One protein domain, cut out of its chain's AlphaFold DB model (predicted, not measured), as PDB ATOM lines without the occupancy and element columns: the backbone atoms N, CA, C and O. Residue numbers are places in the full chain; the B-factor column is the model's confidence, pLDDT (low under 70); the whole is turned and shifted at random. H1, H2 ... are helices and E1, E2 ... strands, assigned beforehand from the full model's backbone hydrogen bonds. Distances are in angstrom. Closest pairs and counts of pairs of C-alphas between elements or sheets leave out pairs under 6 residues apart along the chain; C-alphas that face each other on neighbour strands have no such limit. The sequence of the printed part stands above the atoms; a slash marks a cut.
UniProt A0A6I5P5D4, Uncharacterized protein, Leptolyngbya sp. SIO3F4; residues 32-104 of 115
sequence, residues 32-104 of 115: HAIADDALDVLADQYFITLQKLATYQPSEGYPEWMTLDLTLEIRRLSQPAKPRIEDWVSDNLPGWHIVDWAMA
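Overview. This is residues 32 to 104 of the 115 residues of an uncharacterized protein of Leptolyngbya sp. SIO3F4 (UniProt A0A6I5P5D4). A long, twisted hairpin of E2 and E3 has short strands E1 and E4 at its edges and helix H1 over one face; loop residues 57 to 62 stick out at one end. The 73 printed residues run E1 E2 E3 H1 E4, with a mixed sheet ordered E1 E3 E2 E4. The class is mixed; the whole is loose, radius of gyration of the C-alphas 14.5 A, a rod spanning 50 by 20 by 19 A.

Along the chain. E2, residues 43 to 53, starts at C-alpha 43 (9.260, 28.263, -25.858) and measures 31.1 A. E3, residues 65 to 75, measures 30.3 A; E1 is residues 32 to 34, 7.1 A. H1, residues 81 to 92, measures 16.3 A. E4, residues 97 to 103, measures 17.3 A, ending at C-alpha 103 (7.149, 36.068, -33.303).

Arrangement. Hairpin E2 and E3 is antiparallel, N 48 and O 70 within hydrogen-bond range at 2.8 A. E4 is antiparallel to E2, N 49 to O 100 2.9 A. E1 is parallel to E3, N 33 to O 71 2.8 A. H1 is on the sheet, two layers, at a height of 5.3 A, over E3 and across it at 64 degrees on the local plane. Its closest C-alpha pair with E4 is Glu 86 and Ile 98, 7.5 A. Every O i to N i+4 pair in H1 is within hydrogen-bond range. E3, H1 and E4 form a split strand-helix-strand unit, two same-way strands with E2 between, its crossover right-handed.

Size, cuts and confidence. The farthest C-alphas, Asp 40 and Glu 60, are 51.1 A apart. The printed part has no cut; the E2 to E3 link is long. The model's pLDDT is under 70 at residues 32 to 42 and 54 to 64.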
ATOM      1  N   HIS A  32       3.317  40.993 -19.886       56.72
ATOM      2  CA  HIS A  32       3.922  39.681 -20.144       56.72
ATOM      3  C   HIS A  32       3.064  38.532 -19.589       56.72
ATOM      4  O   HIS A  32       2.664  38.555 -18.424       56.72
ATOM      5  N   ALA A  33       2.812  37.513 -20.413       61.66
ATOM      6  CA  ALA A  33       2.054  36.315 -20.067       61.66
ATOM      7  C   ALA A  33       2.732  35.041 -20.588       61.66
ATOM      8  O   ALA A  33       3.353  35.026 -21.649       61.66
ATOM      9  N   ILE A  34       2.552  33.942 -19.856       58.75
ATOM     10  CA  ILE A  34       3.093  32.626 -20.199       58.75
ATOM     11  C   ILE A  34       1.913  31.667 -20.376       58.75
ATOM     12  O   ILE A  34       1.053  31.568 -19.504       58.75
ATOM     13  N   ALA A  35       1.857  30.972 -21.511       58.66
ATOM     14  CA  ALA A  35       0.765  30.071 -21.882       58.66
ATOM     15  C   ALA A  35       1.007  28.592 -21.499       58.66
ATOM     16  O   ALA A  35       0.347  27.704 -22.036       58.66
ATOM     17  N   ASP A  36       1.977  28.302 -20.629       55.06
ATOM     18  CA  ASP A  36       2.262  26.965 -20.084       55.06
ATOM     19  C   ASP A  36       3.016  27.140 -18.748       55.06
ATOM     20  O   ASP A  36       4.122  27.678 -18.735       55.06
ATOM     21  N   ASP A  37       2.439  26.706 -17.620       43.06
ATOM     22  CA  ASP A  37       2.937  26.972 -16.250       43.06
ATOM     23  C   ASP A  37       4.297  26.302 -15.917       43.06
ATOM     24  O   ASP A  37       4.776  26.374 -14.784       43.06
ATOM     25  N   ALA A  38       4.921  25.618 -16.882       44.31
ATOM     26  CA  ALA A  38       6.123  24.809 -16.698       44.31
ATOM     27  C   ALA A  38       7.085  24.875 -17.903       44.31
ATOM     28  O   ALA A  38       7.326  23.872 -18.584       44.31
ATOM     29  N   LEU A  39       7.692  26.040 -18.153       53.47
ATOM     30  CA  LEU A  39       8.751  26.196 -19.163       53.47
ATOM     31  C   LEU A  39      10.131  25.675 -18.698       53.47
ATOM     32  O   LEU A  39      11.145  26.358 -18.784       53.47
ATOM     33  N   ASP A  40      10.180  24.387 -18.337       51.91
ATOM     34  CA  ASP A  40      11.396  23.544 -18.355       51.91
ATOM     35  C   ASP A  40      11.757  23.094 -19.803       51.91
ATOM     36  O   ASP A  40      12.455  22.102 -20.032       51.91
ATOM     37  N   VAL A  41      11.218  23.776 -20.821       57.66
ATOM     38  CA  VAL A  41      11.229  23.387 -22.241       57.66
ATOM     39  C   VAL A  41      11.282  24.609 -23.157       57.66
ATOM     40  O   VAL A  41      10.851  25.693 -22.785       57.66
ATOM     41  N   LEU A  42      11.768  24.415 -24.391       63.44
ATOM     42  CA  LEU A  42      11.838  25.466 -25.413       63.44
ATOM     43  C   LEU A  42      10.462  26.103 -25.680       63.44
ATOM     44  O   LEU A  42       9.521  25.423 -26.110       63.44
ATOM     45  N   ALA A  43      10.387  27.418 -25.491       70.19
ATOM     46  CA  ALA A  43       9.260  28.263 -25.858       70.19
ATOM     47  C   ALA A  43       9.612  29.184 -27.031       70.19
ATOM     48  O   ALA A  43      10.775  29.501 -27.274       70.19
ATOM     49  N   ASP A  44       8.573  29.597 -27.743       74.62
ATOM     50  CA  ASP A  44       8.581  30.684 -28.706       74.62
ATOM     51  C   ASP A  44       7.854  31.874 -28.067       74.62
ATOM     52  O   ASP A  44       6.733  31.729 -27.570       74.62
ATOM     53  N   GLN A  45       8.497  33.040 -28.060       77.94
ATOM     54  CA  GLN A  45       7.902  34.284 -27.580       77.94
ATOM     55  C   GLN A  45       7.201  35.000 -28.745       77.94
ATOM     56  O   GLN A  45       7.710  35.026 -29.867       77.94
ATOM     57  N   TYR A  46       6.033  35.578 -28.481       78.94
ATOM     58  CA  TYR A  46       5.227  36.321 -29.447       78.94
ATOM     59  C   TYR A  46       4.844  37.683 -28.881       78.94
ATOM     60  O   TYR A  46       4.348  37.767 -27.763       78.94
ATOM     61  N   PHE A  47       5.004  38.739 -29.669       79.50
ATOM     62  CA  PHE A  47       4.386  40.035 -29.407       79.50
ATOM     63  C   PHE A  47       3.003  40.049 -30.055       79.50
ATOM     64  O   PHE A  47       2.846  39.613 -31.194       79.50
ATOM     65  N   ILE A  48       1.989  40.499 -29.326       81.62
ATOM     66  CA  ILE A  48       0.583  40.447 -29.718       81.62
ATOM     67  C   ILE A  48      -0.065  41.771 -29.331       81.62
ATOM     68  O   ILE A  48      -0.089  42.132 -28.157       81.62
ATOM     69  N   THR A  49      -0.666  42.450 -30.299       82.25
ATOM     70  CA  THR A  49      -1.498  43.625 -30.047       82.25
ATOM     71  C   THR A  49      -2.962  43.200 -30.075       82.25
ATOM     72  O   THR A  49      -3.469  42.675 -31.073       82.25
ATOM     73  N   LEU A  50      -3.654  43.426 -28.961       82.94
ATOM     74  CA  LEU A  50      -5.070  43.131 -28.769       82.94
ATOM     75  C   LEU A  50      -5.896  44.419 -28.783       82.94
ATOM     76  O   LEU A  50      -5.458  45.447 -28.274       82.94
ATOM     77  N   GLN A  51      -7.125  44.357 -29.295       80.94
ATOM     78  CA  GLN A  51      -8.087  45.459 -29.223       80.94
ATOM     79  C   GLN A  51      -9.459  45.039 -28.706       80.94
ATOM     80  O   GLN A  51      -9.930  43.922 -28.936       80.94
ATOM     81  N   LYS A  52     -10.120  45.980 -28.028       82.06
ATOM     82  CA  LYS A  52     -11.485  45.862 -27.510       82.06
ATOM     83  C   LYS A  52     -12.195  47.212 -27.589       82.06
ATOM     84  O   LYS A  52     -11.579  48.256 -27.388       82.06
ATOM     85  N   LEU A  53     -13.499  47.205 -27.863       74.69
ATOM     86  CA  LEU A  53     -14.318  48.418 -27.777       74.69
ATOM     87  C   LEU A  53     -14.382  48.902 -26.324       74.69
ATOM     88  O   LEU A  53     -14.747  48.128 -25.434       74.69
ATOM     89  N   ALA A  54     -14.077  50.180 -26.089       66.88
ATOM     90  CA  ALA A  54     -14.247  50.801 -24.782       66.88
ATOM     91  C   ALA A  54     -15.729  50.736 -24.369       66.88
ATOM     92  O   ALA A  54     -16.611  51.249 -25.057       66.88
ATOM     93  N   THR A  55     -16.021  50.087 -23.240       63.28
ATOM     94  CA  THR A  55     -17.402  49.891 -22.759       63.28
ATOM     95  C   THR A  55     -17.951  51.081 -21.966       63.28
ATOM     96  O   THR A  55     -19.125  51.080 -21.597       63.28
ATOM     97  N   TYR A  56     -17.139  52.117 -21.733       57.62
ATOM     98  CA  TYR A  56     -17.583  53.396 -21.181       57.62
ATOM     99  C   TYR A  56     -18.184  54.281 -22.287       57.62
ATOM    100  O   TYR A  56     -17.496  54.692 -23.214       57.62
ATOM    101  N   GLN A  57     -19.468  54.622 -22.157       49.22
ATOM    102  CA  GLN A  57     -20.162  55.619 -22.983       49.22
ATOM    103  C   GLN A  57     -20.619  56.815 -22.124       49.22
ATOM    104  O   GLN A  57     -20.955  56.611 -20.955       49.22
ATOM    105  N   PRO A  58     -20.820  58.021 -22.695       50.12
ATOM    106  CA  PRO A  58     -20.195  58.565 -23.903       50.12
ATOM    107  C   PRO A  58     -19.647  59.998 -23.697       50.12
ATOM    108  O   PRO A  58     -20.277  60.846 -23.062       50.12
ATOM    109  N   SER A  59     -18.526  60.317 -24.341       46.94
ATOM    110  CA  SER A  59     -18.373  61.637 -24.969       46.94
ATOM    111  C   SER A  59     -18.980  61.561 -26.383       46.94
ATOM    112  O   SER A  59     -19.183  60.462 -26.896       46.94
ATOM    113  N   GLU A  60     -19.298  62.684 -27.039       55.94
ATOM    114  CA  GLU A  60     -19.942  62.696 -28.378       55.94
ATOM    115  C   GLU A  60     -19.019  62.235 -29.537       55.94
ATOM    116  O   GLU A  60     -19.216  62.599 -30.697       55.94
ATOM    117  N   GLY A  61     -17.977  61.458 -29.229       57.00
ATOM    118  CA  GLY A  61     -17.015  60.908 -30.172       57.00
ATOM    119  C   GLY A  61     -17.384  59.519 -30.700       57.00
ATOM    120  O   GLY A  61     -18.240  58.809 -30.175       57.00
ATOM    121  N   TYR A  62     -16.686  59.146 -31.769       54.75
ATOM    122  CA  TYR A  62     -16.667  57.816 -32.381       54.75
ATOM    123  C   TYR A  62     -16.308  56.706 -31.370       54.75
ATOM    124  O   TYR A  62     -15.701  57.010 -30.345       54.75
ATOM    125  N   PRO A  63     -16.632  55.423 -31.649       59.97
ATOM    126  CA  PRO A  63     -16.224  54.307 -30.794       59.97
ATOM    127  C   PRO A  63     -14.714  54.324 -30.534       59.97
ATOM    128  O   PRO A  63     -13.911  54.201 -31.460       59.97
ATOM    129  N   GLU A  64     -14.352  54.472 -29.262       66.50
ATOM    130  CA  GLU A  64     -12.972  54.432 -28.795       66.50
ATOM    131  C   GLU A  64     -12.530  52.972 -28.632       66.50
ATOM    132  O   GLU A  64     -13.250  52.138 -28.071       66.50
ATOM    133  N   TRP A  65     -11.352  52.651 -29.162       71.81
ATOM    134  CA  TRP A  65     -10.759  51.321 -29.079       71.81
ATOM    135  C   TRP A  65      -9.664  51.326 -28.023       71.81
ATOM    136  O   TRP A  65      -8.708  52.094 -28.116       71.81
ATOM    137  N   MET A  66      -9.785  50.441 -27.040       71.19
ATOM    138  CA  MET A  66      -8.699  50.141 -26.117       71.19
ATOM    139  C   MET A  66      -7.749  49.160 -26.797       71.19
ATOM    140  O   MET A  66      -8.198  48.160 -27.359       71.19
ATOM    141  N   THR A  67      -6.453  49.454 -26.737       74.94
ATOM    142  CA  THR A  67      -5.377  48.579 -27.220       74.94
ATOM    143  C   THR A  67      -4.610  48.026 -26.019       74.94
ATOM    144  O   THR A  67      -4.464  48.726 -25.019       74.94
ATOM    145  N   LEU A  68      -4.155  46.779 -26.106       72.44
ATOM    146  CA  LEU A  68      -3.310  46.116 -25.114       72.44
ATOM    147  C   LEU A  68      -2.186  45.384 -25.850       72.44
ATOM    148  O   LEU A  68      -2.460  44.451 -26.604       72.44
ATOM    149  N   ASP A  69      -0.945  45.799 -25.611       73.88
ATOM    150  CA  ASP A  69       0.243  45.116 -26.120       73.88
ATOM    151  C   ASP A  69       0.719  44.066 -25.112       73.88
ATOM    152  O   ASP A  69       0.891  44.343 -23.920       73.88
ATOM    153  N   LEU A  70       0.890  42.844 -25.608       70.44
ATOM    154  CA  LEU A  70       1.078  41.637 -24.822       70.44
ATOM    155  C   LEU A  70       2.229  40.800 -25.394       70.44
ATOM    156  O   LEU A  70       2.252  40.482 -26.580       70.44
ATOM    157  N   THR A  71       3.160  40.391 -24.541       73.31
ATOM    158  CA  THR A  71       4.195  39.401 -24.847       73.31
ATOM    159  C   THR A  71       3.727  38.045 -24.329       73.31
ATOM    160  O   THR A  71       3.569  37.882 -23.122       73.31
ATOM    161  N   LEU A  72       3.496  37.079 -25.221       74.06
ATOM    162  CA  LEU A  72       3.049  35.724 -24.897       74.06
ATOM    163  C   LEU A  72       4.157  34.706 -25.148       74.06
ATOM    164  O   LEU A  72       4.612  34.551 -26.281       74.06
ATOM    165  N   GLU A  73       4.534  33.952 -24.124       75.69
ATOM    166  CA  GLU A  73       5.423  32.801 -24.283       75.69
ATOM    167  C   GLU A  73       4.618  31.516 -24.428       75.69
ATOM    168  O   GLU A  73       3.802  31.170 -23.572       75.69
ATOM    169  N   ILE A  74       4.843  30.794 -25.526       72.31
ATOM    170  CA  ILE A  74       4.142  29.550 -25.829       72.31
ATOM    171  C   ILE A  74       5.168  28.475 -26.126       72.31
ATOM    172  O   ILE A  74       6.053  28.640 -26.961       72.31
ATOM    173  N   ARG A  75       4.996  27.310 -25.512       72.00
ATOM    174  CA  ARG A  75       5.793  26.124 -25.810       72.00
ATOM    175  C   ARG A  75       5.878  25.833 -27.317       72.00
ATOM    176  O   ARG A  75       4.855  25.759 -28.018       72.00
ATOM    177  N   ARG A  76       7.100  25.589 -27.802       71.94
ATOM    178  CA  ARG A  76       7.363  25.205 -29.193       71.94
ATOM    179  C   ARG A  76       6.797  23.808 -29.456       71.94
ATOM    180  O   ARG A  76       7.185  22.833 -28.813       71.94
ATOM    181  N   LEU A  77       5.880  23.704 -30.416       73.19
ATOM    182  CA  LEU A  77       5.224  22.460 -30.836       73.19
ATOM    183  C   LEU A  77       5.272  22.337 -32.364       73.19
ATOM    184  O   LEU A  77       5.467  23.322 -33.068       73.19
ATOM    185  N   SER A  78       5.031  21.136 -32.895       70.94
ATOM    186  CA  SER A  78       4.915  20.898 -34.345       70.94
ATOM    187  C   SER A  78       3.652  21.503 -34.980       70.94
ATOM    188  O   SER A  78       3.534  21.537 -36.204       70.94
ATOM    189  N   GLN A  79       2.702  21.962 -34.162       73.00
ATOM    190  CA  GLN A  79       1.490  22.655 -34.595       73.00
ATOM    191  C   GLN A  79       1.733  24.171 -34.705       73.00
ATOM    192  O   GLN A  79       2.461  24.731 -33.877       73.00
ATOM    193  N   PRO A  80       1.092  24.865 -35.667       79.19
ATOM    194  CA  PRO A  80       1.231  26.313 -35.816       79.19
ATOM    195  C   PRO A  80       0.873  27.051 -34.516       79.19
ATOM    196  O   PRO A  80      -0.011  26.626 -33.771       79.19
ATOM    197  N   ALA A  81       1.573  28.150 -34.230       78.94
ATOM    198  CA  ALA A  81       1.337  28.940 -33.022       78.94
ATOM    199  C   ALA A  81       0.040  29.756 -33.096       78.94
ATOM    200  O   ALA A  81      -0.706  29.781 -32.126       78.94
ATOM    201  N   LYS A  82      -0.272  30.351 -34.256       83.00
ATOM    202  CA  LYS A  82      -1.405  31.279 -34.406       83.00
ATOM    203  C   LYS A  82      -2.756  30.754 -33.870       83.00
ATOM    204  O   LYS A  82      -3.329  31.464 -33.054       83.00
ATOM    205  N   PRO A  83      -3.239  29.541 -34.210       84.44
ATOM    206  CA  PRO A  83      -4.503  29.050 -33.653       84.44
ATOM    207  C   PRO A  83      -4.451  28.887 -32.128       84.44
ATOM    208  O   PRO A  83      -5.405  29.215 -31.442       84.44
ATOM    209  N   ARG A  84      -3.299  28.468 -31.584       83.00
ATOM    210  CA  ARG A  84      -3.086  28.319 -30.135       83.00
ATOM    211  C   ARG A  84      -3.088  29.672 -29.412       83.00
ATOM    212  O   ARG A  84      -3.555  29.751 -28.282       83.00
ATOM    213  N   ILE A  85      -2.593  30.727 -30.067       82.19
ATOM    214  CA  ILE A  85      -2.700  32.117 -29.596       82.19
ATOM    215  C   ILE A  85      -4.168  32.565 -29.599       82.19
ATOM    216  O   ILE A  85      -4.639  33.120 -28.612       82.19
ATOM    217  N   GLU A  86      -4.887  32.324 -30.699       85.38
ATOM    218  CA  GLU A  86      -6.302  32.689 -30.855       85.38
ATOM    219  C   GLU A  86      -7.187  32.004 -29.797       85.38
ATOM    220  O   GLU A  86      -7.984  32.683 -29.145       85.38
ATOM    221  N   ASP A  87      -6.981  30.705 -29.560       83.00
ATOM    222  CA  ASP A  87      -7.643  29.935 -28.500       83.00
ATOM    223  C   ASP A  87      -7.318  30.518 -27.107       83.00
ATOM    224  O   ASP A  87      -8.226  30.826 -26.333       83.00
ATOM    225  N   TRP A  88      -6.035  30.767 -26.803       82.50
ATOM    226  CA  TRP A  88      -5.612  31.327 -25.510       82.50
ATOM    227  C   TRP A  88      -6.225  32.704 -25.229       82.50
ATOM    228  O   TRP A  88      -6.708  32.949 -24.121       82.50
ATOM    229  N   VAL A  89      -6.239  33.599 -26.222       81.00
ATOM    230  CA  VAL A  89      -6.849  34.933 -26.101       81.00
ATOM    231  C   VAL A  89      -8.363  34.823 -25.906       81.00
ATOM    232  O   VAL A  89      -8.913  35.547 -25.079       81.00
ATOM    233  N   SER A  90      -9.038  33.908 -26.608       80.12
ATOM    234  CA  SER A  90     -10.476  33.667 -26.425       80.12
ATOM    235  C   SER A  90     -10.804  33.198 -25.003       80.12
ATOM    236  O   SER A  90     -11.750  33.709 -24.395       80.12
ATOM    237  N   ASP A  91     -10.022  32.261 -24.466       77.12
ATOM    238  CA  ASP A  91     -10.274  31.656 -23.156       77.12
ATOM    239  C   ASP A  91      -9.917  32.587 -21.983       77.12
ATOM    240  O   ASP A  91     -10.634  32.617 -20.981       77.12
ATOM    241  N   ASN A  92      -8.841  33.378 -22.099       70.00
ATOM    242  CA  ASN A  92      -8.320  34.206 -21.002       70.00
ATOM    243  C   ASN A  92      -8.749  35.681 -21.075       70.00
ATOM    244  O   ASN A  92      -8.868  36.340 -20.041       70.00
ATOM    245  N   LEU A  93      -8.987  36.222 -22.275       75.62
ATOM    246  CA  LEU A  93      -9.249  37.646 -22.514       75.62
ATOM    247  C   LEU A  93     -10.570  37.860 -23.288       75.62
ATOM    248  O   LEU A  93     -10.580  38.436 -24.381       75.62
ATOM    249  N   PRO A  94     -11.729  37.465 -22.728       75.12
ATOM    250  CA  PRO A  94     -13.003  37.485 -23.440       75.12
ATOM    251  C   PRO A  94     -13.400  38.884 -23.946       75.12
ATOM    252  O   PRO A  94     -13.483  39.882 -23.212       75.12
ATOM    253  N   GLY A  95     -13.692  38.941 -25.247       78.88
ATOM    254  CA  GLY A  95     -14.044  40.165 -25.968       78.88
ATOM    255  C   GLY A  95     -12.855  41.055 -26.345       78.88
ATOM    256  O   GLY A  95     -13.089  42.189 -26.753       78.88
ATOM    257  N   TRP A  96     -11.617  40.582 -26.185       82.81
ATOM    258  CA  TRP A  96     -10.452  41.127 -26.882       82.81
ATOM    259  C   TRP A  96     -10.229  40.377 -28.200       82.81
ATOM    260  O   TRP A  96     -10.578  39.204 -28.335       82.81
ATOM    261  N   HIS A  97      -9.645  41.061 -29.180       86.31
ATOM    262  CA  HIS A  97      -9.367  40.524 -30.508       86.31
ATOM    263  C   HIS A  97      -7.928  40.836 -30.912       86.31
ATOM    264  O   HIS A  97      -7.476  41.963 -30.732       86.31
ATOM    265  N   ILE A  98      -7.222  39.860 -31.483       87.94
ATOM    266  CA  ILE A  98      -5.871  40.059 -32.020       87.94
ATOM    267  C   ILE A  98      -5.968  40.924 -33.277       87.94
ATOM    268  O   ILE A  98      -6.676  40.565 -34.219       87.94
ATOM    269  N   VAL A  99      -5.253  42.050 -33.287       88.56
ATOM    270  CA  VAL A  99      -5.152  42.945 -34.452       88.56
ATOM    271  C   VAL A  99      -3.782  42.891 -35.112       88.56
ATOM    272  O   VAL A  99      -3.708  43.013 -36.333       88.56
ATOM    273  N   ASP A 100      -2.729  42.626 -34.339       87.06
ATOM    274  CA  ASP A 100      -1.399  42.316 -34.858       87.06
ATOM    275  C   ASP A 100      -0.709  41.258 -33.986       87.06
ATOM    276  O   ASP A 100      -1.050  41.084 -32.813       87.06
ATOM    277  N   TRP A 101       0.227  40.518 -34.573       86.00
ATOM    278  CA  TRP A 101       1.054  39.543 -33.870       86.00
ATOM    279  C   TRP A 101       2.351  39.268 -34.644       86.00
ATOM    280  O   TRP A 101       2.346  39.088 -35.863       86.00
ATOM    281  N   ALA A 102       3.457  39.155 -33.918       84.81
ATOM    282  CA  ALA A 102       4.767  38.804 -34.444       84.81
ATOM    283  C   ALA A 102       5.431  37.771 -33.529       84.81
ATOM    284  O   ALA A 102       5.271  37.812 -32.312       84.81
ATOM    285  N   MET A 103       6.197  36.843 -34.100       84.00
ATOM    286  CA  MET A 103       7.149  36.068 -33.303       84.00
ATOM    287  C   MET A 103       8.307  36.993 -32.927       84.00
ATOM    288  O   MET A 103       8.763  37.754 -33.780       84.00
ATOM    289  N   ALA A 104       8.777  36.931 -31.684       76.94
ATOM    290  CA  ALA A 104      10.037  37.563 -31.326       76.94
ATOM    291  C   ALA A 104      11.140  36.964 -32.207       76.94
ATOM    292  O   ALA A 104      11.237  35.738 -32.336       76.94
TER     293      ALA A 104